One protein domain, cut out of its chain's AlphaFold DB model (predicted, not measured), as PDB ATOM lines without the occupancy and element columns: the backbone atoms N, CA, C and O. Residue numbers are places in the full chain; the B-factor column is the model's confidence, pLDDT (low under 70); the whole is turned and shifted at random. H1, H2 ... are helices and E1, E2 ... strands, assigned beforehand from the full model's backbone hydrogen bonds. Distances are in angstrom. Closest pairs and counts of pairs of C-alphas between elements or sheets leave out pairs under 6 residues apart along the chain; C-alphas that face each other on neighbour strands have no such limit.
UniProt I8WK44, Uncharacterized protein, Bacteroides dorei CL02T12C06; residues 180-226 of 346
ATOM      1  N   GLN A 180     -31.277 -30.595  32.752       92.25
ATOM      2  CA  GLN A 180     -32.410 -29.678  32.647       92.25
ATOM      3  C   GLN A 180     -32.836 -29.521  31.188       92.25
ATOM      4  O   GLN A 180     -32.053 -29.738  30.266       92.25
ATOM      5  N   TRP A 181     -34.085 -29.115  30.971       91.38
ATOM      6  CA  TRP A 181     -34.561 -28.722  29.649       91.38
ATOM      7  C   TRP A 181     -34.406 -27.215  29.466       91.38
ATOM      8  O   TRP A 181     -34.923 -26.431  30.260       91.38
ATOM      9  N   GLY A 182     -33.711 -26.818  28.405       92.75
ATOM     10  CA  GLY A 182     -33.607 -25.438  27.953       92.75
ATOM     11  C   GLY A 182     -34.472 -25.204  26.720       92.75
ATOM     12  O   GLY A 182     -34.527 -26.037  25.818       92.75
ATOM     13  N   PHE A 183     -35.143 -24.061  26.661       93.44
ATOM     14  CA  PHE A 183     -35.831 -23.575  25.470       93.44
ATOM     15  C   PHE A 183     -35.993 -22.059  25.565       93.44
ATOM     16  O   PHE A 183     -35.960 -21.482  26.653       93.44
ATOM     17  N   THR A 184     -36.218 -21.413  24.425       91.31
ATOM     18  CA  THR A 184     -36.481 -19.970  24.368       91.31
ATOM     19  C   THR A 184     -37.959 -19.726  24.099       91.31
ATOM     20  O   THR A 184     -38.513 -20.256  23.136       91.31
ATOM     21  N   PHE A 185     -38.603 -18.899  24.918       88.81
ATOM     22  CA  PHE A 185     -39.979 -18.463  24.699       88.81
ATOM     23  C   PHE A 185     -40.035 -16.947  24.518       88.81
ATOM     24  O   PHE A 185     -39.415 -16.193  25.267       88.81
ATOM     25  N   GLN A 186     -40.795 -16.506  23.518       83.25
ATOM     26  CA  GLN A 186     -41.062 -15.099  23.251       83.25
ATOM     27  C   GLN A 186     -42.570 -14.901  23.164       83.25
ATOM     28  O   GLN A 186     -43.247 -15.564  22.382       83.25
ATOM     29  N   GLY A 187     -43.087 -13.970  23.956       79.12
ATOM     30  CA  GLY A 187     -44.503 -13.629  23.982       79.12
ATOM     31  C   GLY A 187     -44.698 -12.174  24.376       79.12
ATOM     32  O   GLY A 187     -43.800 -11.526  24.921       79.12
ATOM     33  N   LYS A 188     -45.883 -11.631  24.090       75.75
ATOM     34  CA  LYS A 188     -46.209 -10.260  24.497       75.75
ATOM     35  C   LYS A 188     -46.488 -10.239  25.995       75.75
ATOM     36  O   LYS A 188     -47.231 -11.077  26.495       75.75
ATOM     37  N   LYS A 189     -45.948  -9.249  26.714       77.94
ATOM     38  CA  LYS A 189     -46.049  -9.145  28.186       77.94
ATOM     39  C   LYS A 189     -47.480  -9.311  28.720       77.94
ATOM     40  O   LYS A 189     -47.672  -9.939  29.752       77.94
ATOM     41  N   ASN A 190     -48.477  -8.776  28.017       75.81
ATOM     42  CA  ASN A 190     -49.886  -8.832  28.417       75.81
ATOM     43  C   ASN A 190     -50.557 -10.206  28.234       75.81
ATOM     44  O   ASN A 190     -51.574 -10.449  28.870       75.81
ATOM     45  N   ASN A 191     -49.997 -11.094  27.406       77.62
ATOM     46  CA  ASN A 191     -50.539 -12.431  27.128       77.62
ATOM     47  C   ASN A 191     -49.535 -13.558  27.418       77.62
ATOM     48  O   ASN A 191     -49.821 -14.712  27.116       77.62
ATOM     49  N   LEU A 192     -48.391 -13.243  28.036       82.19
ATOM     50  CA  LEU A 192     -47.231 -14.128  28.161       82.19
ATOM     51  C   LEU A 192     -47.596 -15.527  28.672       82.19
ATOM     52  O   LEU A 192     -47.250 -16.521  28.045       82.19
ATOM     53  N   LEU A 193     -48.337 -15.600  29.779       82.44
ATOM     54  CA  LEU A 193     -48.728 -16.871  30.387       82.44
ATOM     55  C   LEU A 193     -49.704 -17.666  29.512       82.44
ATOM     56  O   LEU A 193     -49.586 -18.881  29.398       82.44
ATOM     57  N   LYS A 194     -50.656 -16.987  28.866       79.69
ATOM     58  CA  LYS A 194     -51.626 -17.635  27.977       79.69
ATOM     59  C   LYS A 194     -50.951 -18.176  26.719       79.69
ATOM     60  O   LYS A 194     -51.266 -19.283  26.295       79.69
ATOM     61  N   ASP A 195     -50.032 -17.407  26.144       83.38
ATOM     62  CA  ASP A 195     -49.242 -17.805  24.980       83.38
ATOM     63  C   ASP A 195     -48.327 -18.989  25.338       83.38
ATOM     64  O   ASP A 195     -48.208 -19.938  24.566       83.38
ATOM     65  N   PHE A 196     -47.753 -18.983  26.546       87.75
ATOM     66  CA  PHE A 196     -46.921 -20.069  27.064       87.75
ATOM     67  C   PHE A 196     -47.709 -21.376  27.251       87.75
ATOM     68  O   PHE A 196     -47.341 -22.411  26.696       87.75
ATOM     69  N   LEU A 197     -48.837 -21.323  27.971       88.31
ATOM     70  CA  LEU A 197     -49.719 -22.478  28.217       88.31
ATOM     71  C   LEU A 197     -50.458 -22.936  26.948       88.31
ATOM     72  O   LEU A 197     -50.901 -24.077  26.842       88.31
ATOM     73  N   GLY A 198     -50.607 -22.045  25.964       84.31
ATOM     74  CA  GLY A 198     -51.192 -22.342  24.657       84.31
ATOM     75  C   GLY A 198     -50.318 -23.227  23.769       84.31
ATOM     76  O   GLY A 198     -50.819 -23.756  22.774       84.31
ATOM     77  N   GLY A 199     -49.056 -23.414  24.152       89.19
ATOM     78  CA  GLY A 199     -48.048 -24.123  23.388       89.19
ATOM     79  C   GLY A 199     -47.363 -23.226  22.362       89.19
ATOM     80  O   GLY A 199     -47.980 -22.379  21.715       89.19
ATOM     81  N   PHE A 200     -46.061 -23.426  22.201       91.19
ATOM     82  CA  PHE A 200     -45.222 -22.610  21.328       91.19
ATOM     83  C   PHE A 200     -44.157 -23.459  20.642       91.19
ATOM     84  O   PHE A 200     -43.871 -24.587  21.044       91.19
ATOM     85  N   LYS A 201     -43.570 -22.916  19.575       92.62
ATOM     86  CA  LYS A 201     -42.457 -23.554  18.872       92.62
ATOM     87  C   LYS A 201     -41.138 -23.011  19.389       92.62
ATOM     88  O   LYS A 201     -40.948 -21.799  19.400       92.62
ATOM     89  N   SER A 202     -40.233 -23.899  19.775       95.19
ATOM     90  CA  SER A 202     -38.879 -23.531  20.187       95.19
ATOM     91  C   SER A 202     -37.900 -24.665  19.932       95.19
ATOM     92  O   SER A 202     -38.303 -25.818  19.764       95.19
ATOM     93  N   PHE A 203     -36.612 -24.347  19.905       95.94
ATOM     94  CA  PHE A 203     -35.582 -25.368  20.012       95.94
ATOM     95  C   PHE A 203     -35.549 -25.898  21.441       95.94
ATOM     96  O   PHE A 203     -35.580 -25.124  22.397       95.94
ATOM     97  N   LEU A 204     -35.495 -27.220  21.566       95.25
ATOM     98  CA  LEU A 204     -35.322 -27.891  22.842       95.25
ATOM     99  C   LEU A 204     -33.847 -28.243  23.013       95.25
ATOM    100  O   LEU A 204     -33.226 -28.797  22.103       95.25
ATOM    101  N   TYR A 205     -33.308 -27.941  24.184       95.44
ATOM    102  CA  TYR A 205     -31.931 -28.221  24.550       95.44
ATOM    103  C   TYR A 205     -31.894 -29.098  25.795       95.44
ATOM    104  O   TYR A 205     -32.588 -28.827  26.774       95.44
ATOM    105  N   LEU A 206     -31.051 -30.124  25.770       93.94
ATOM    106  CA  LEU A 206     -30.599 -30.793  26.978       93.94
ATOM    107  C   LEU A 206     -29.483 -29.949  27.588       93.94
ATOM    108  O   LEU A 206     -28.439 -29.767  26.967       93.94
ATOM    109  N   LYS A 207     -29.709 -29.438  28.790       93.44
ATOM    110  CA  LYS A 207     -28.733 -28.669  29.549       93.44
ATOM    111  C   LYS A 207     -28.052 -29.579  30.567       93.44
ATOM    112  O   LYS A 207     -28.721 -30.110  31.455       93.44
ATOM    113  N   THR A 208     -26.745 -29.778  30.420       89.44
ATOM    114  CA  THR A 208     -25.946 -30.576  31.364       89.44
ATOM    115  C   THR A 208     -25.578 -29.758  32.604       89.44
ATOM    116  O   THR A 208     -25.724 -28.532  32.624       89.44
ATOM    117  N   LYS A 209     -25.066 -30.424  33.647       88.38
ATOM    118  CA  LYS A 209     -24.568 -29.759  34.864       88.38
ATOM    119  C   LYS A 209     -23.422 -28.772  34.594       88.38
ATOM    120  O   LYS A 209     -23.268 -27.809  35.333       88.38
ATOM    121  N   GLU A 210     -22.644 -28.989  33.532       88.88
ATOM    122  CA  GLU A 210     -21.571 -28.100  33.063       88.88
ATOM    123  C   GLU A 210     -22.079 -26.927  32.206       88.88
ATOM    124  O   GLU A 210     -21.281 -26.275  31.539       88.88
ATOM    125  N   ASP A 211     -23.391 -26.665  32.195       86.69
ATOM    126  CA  ASP A 211     -24.021 -25.572  31.440       86.69
ATOM    127  C   ASP A 211     -23.905 -25.725  29.908       86.69
ATOM    128  O   ASP A 211     -24.082 -24.772  29.152       86.69
ATOM    129  N   VAL A 212     -23.645 -26.944  29.421       89.19
ATOM    130  CA  VAL A 212     -23.635 -27.245  27.985       89.19
ATOM    131  C   VAL A 212     -25.059 -27.494  27.505       89.19
ATOM    132  O   VAL A 212     -25.753 -28.367  28.022       89.19
ATOM    133  N   GLU A 213     -25.478 -26.767  26.471       94.12
ATOM    134  CA  GLU A 213     -26.790 -26.918  25.838       94.12
ATOM    135  C   GLU A 213     -26.687 -27.726  24.536       94.12
ATOM    136  O   GLU A 213     -26.177 -27.256  23.516       94.12
ATOM    137  N   ILE A 214     -27.195 -28.958  24.561       94.44
ATOM    138  CA  ILE A 214     -27.192 -29.889  23.430       94.44
ATOM    139  C   ILE A 214     -28.555 -29.823  22.723       94.44
ATOM    140  O   ILE A 214     -29.566 -30.154  23.346       94.44
ATOM    141  N   PRO A 215     -28.631 -29.424  21.441       95.94
ATOM    142  CA  PRO A 215     -29.900 -29.332  20.728       95.94
ATOM    143  C   PRO A 215     -30.501 -30.713  20.455       95.94
ATOM    144  O   PRO A 215     -29.828 -31.605  19.929       95.94
ATOM    145  N   ILE A 216     -31.796 -30.849  20.732       94.00
ATOM    146  CA  ILE A 216     -32.581 -32.050  20.453       94.00
ATOM    147  C   ILE A 216     -33.191 -31.984  19.049       94.00
ATOM    148  O   ILE A 216     -33.755 -30.972  18.629       94.00
ATOM    149  N   GLY A 217     -33.139 -33.101  18.329       93.31
ATOM    150  CA  GLY A 217     -33.832 -33.291  17.063       93.31
ATOM    151  C   GLY A 217     -33.238 -32.494  15.900       93.31
ATOM    152  O   GLY A 217     -32.031 -32.292  15.790       93.31
ATOM    153  N   ASN A 218     -34.099 -32.099  14.962       93.25
ATOM    154  CA  ASN A 218     -33.722 -31.520  13.664       93.25
ATOM    155  C   ASN A 218     -34.436 -30.199  13.359       93.25
ATOM    156  O   ASN A 218     -34.526 -29.786  12.204       93.25
ATOM    157  N   GLY A 219     -34.988 -29.549  14.378       92.81
ATOM    158  CA  GLY A 219     -35.702 -28.299  14.201       92.81
ATOM    159  C   GLY A 219     -36.500 -27.907  15.430       92.81
ATOM    160  O   GLY A 219     -36.342 -28.487  16.502       92.81
ATOM    161  N   LEU A 220     -37.371 -26.920  15.246       93.75
ATOM    162  CA  LEU A 220     -38.286 -26.465  16.283       93.75
ATOM    163  C   LEU A 220     -39.240 -27.588  16.712       93.75
ATOM    164  O   LEU A 220     -39.830 -28.276  15.876       93.75
ATOM    165  N   MET A 221     -39.444 -27.706  18.018       92.88
ATOM    166  CA  MET A 221     -40.405 -28.608  18.640       92.88
ATOM    167  C   MET A 221     -41.609 -27.816  19.146       92.88
ATOM    168  O   MET A 221     -41.478 -26.658  19.543       92.88
ATOM    169  N   ASN A 222     -42.788 -28.443  19.140       92.25
ATOM    170  CA  ASN A 222     -43.948 -27.896  19.837       92.25
ATOM    171  C   ASN A 222     -43.785 -28.203  21.329       92.25
ATOM    172  O   ASN A 222     -43.842 -29.364  21.728       92.25
ATOM    173  N   ILE A 223     -43.577 -27.168  22.134       90.94
ATOM    174  CA  ILE A 223     -43.517 -27.265  23.588       90.94
ATOM    175  C   ILE A 223     -44.913 -26.972  24.114       90.94
ATOM    176  O   ILE A 223     -45.492 -25.933  23.800       90.94
ATOM    177  N   PHE A 224     -45.457 -27.905  24.892       87.94
ATOM    178  CA  PHE A 224     -46.781 -27.789  25.482       87.94
ATOM    179  C   PHE A 224     -46.690 -27.993  26.988       87.94
ATOM    180  O   PHE A 224     -46.269 -29.050  27.454       87.94
ATOM    181  N   MET A 225     -47.083 -26.965  27.736       86.94
ATOM    182  CA  MET A 225     -47.184 -27.010  29.190       86.94
ATOM    183  C   MET A 225     -48.657 -26.811  29.546       86.94
ATOM    184  O   MET A 225     -49.118 -25.671  29.563       86.94
ATOM    185  N   PRO A 226     -49.424 -27.901  29.744       85.31
ATOM    186  CA  PRO A 226     -50.871 -27.810  29.954       85.31
ATOM    187  C   PRO A 226     -51.224 -27.059  31.238       85.31
ATOM    188  O   PRO A 226     -52.265 -26.402  31.318       85.31
TER     189      PRO A 226
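What this domain is: This is residues 180 to 226 of the 346 residues of an uncharacterized protein of Bacteroides dorei CL02T12C06 (UniProt I8WK44). A small three-stranded sheet of E1, E3 and E4 makes one end of an elongated domain, the short strand pair E2 and E5 lies near its middle, and the one short helix, H1, is at the other end. Residues 183 to 187 run from E1 toward the helix end, where residues 188 to 194 stick out, and the chain then comes back through E2 and E3, folds back in the hairpin E3 and E4, and returns to pair E5 with E2. The printed part has 47 residues, with one named helix and five named strands in the order E1, H1, E2, E3, E4, E5; both sheets are antiparallel, the larger in the order E1, E3, E4. The class is mixed, helices and strands, with 21 residues, under half, in named elements. The whole is only just loose, close to compact, with a radius of gyration of the C-alphas of 11.8 A and spans of 34 by 21 by 17 A.

Where its parts are: The larger sheet holds E1, residues 180 to 182, E3, residues 205 to 207, and E4, residues 213 to 215. E1 is 6.4 A long and begins at C-alpha 180, at (-32.410, -29.678, 32.647); E3 is 6.0 A long and E4 6.5 A. The other sheet holds E2, residues 200 to 202, 6.5 A long, and E5, residues 221 to 223, 6.0 A long, which ends at C-alpha 223, at (-43.517, -27.265, 23.588). H1, residues 192 to 197, is 8.7 A long and begins at C-alpha 192, at (-47.231, -14.128, 28.161).

How they stand to each other: E3 is the inner strand of the larger sheet, and E1 and E4 are its edge strands. E1 and E3 are antiparallel at 139 degrees, with N 182 and O 205 at 2.8 A, within hydrogen-bond range. The hairpin E3 and E4 is antiparallel at 154 degrees; the C-alphas of Leu 206 and Ile 214 face each other at 5.0 A, and N 206 and O 214 are within hydrogen-bond range at 2.8 A. E2 runs on into E3 across a break of 2 residues, at 67 degrees, yet the two strands are apart. E2 and E5 are antiparallel at 133 degrees; the C-alphas of Lys 201 and Asn 222 face each other at 4.7 A, and N 221 and O 202 are within hydrogen-bond range at 2.8 A. H1 is not on the larger sheet, and it is apart from E5. In H1 every O i to N i+4 pair is within hydrogen-bond range.

The domain as a whole: The two C-alphas farthest apart, those of Asn 190 and Glu 210, are 34.6 A from each other. The C-alphas of Gln 180 and Pro 226, the first and last printed, are 18.7 A apart. Residues 188 to 194, of which 192 to 194 belong to H1, stand free. The link from E1 to H1, 9 residues, is short but not tight; the other links are tight. The printed part has no cut. The mean pLDDT of the printed part is 88.9, and no printed residue is under 70.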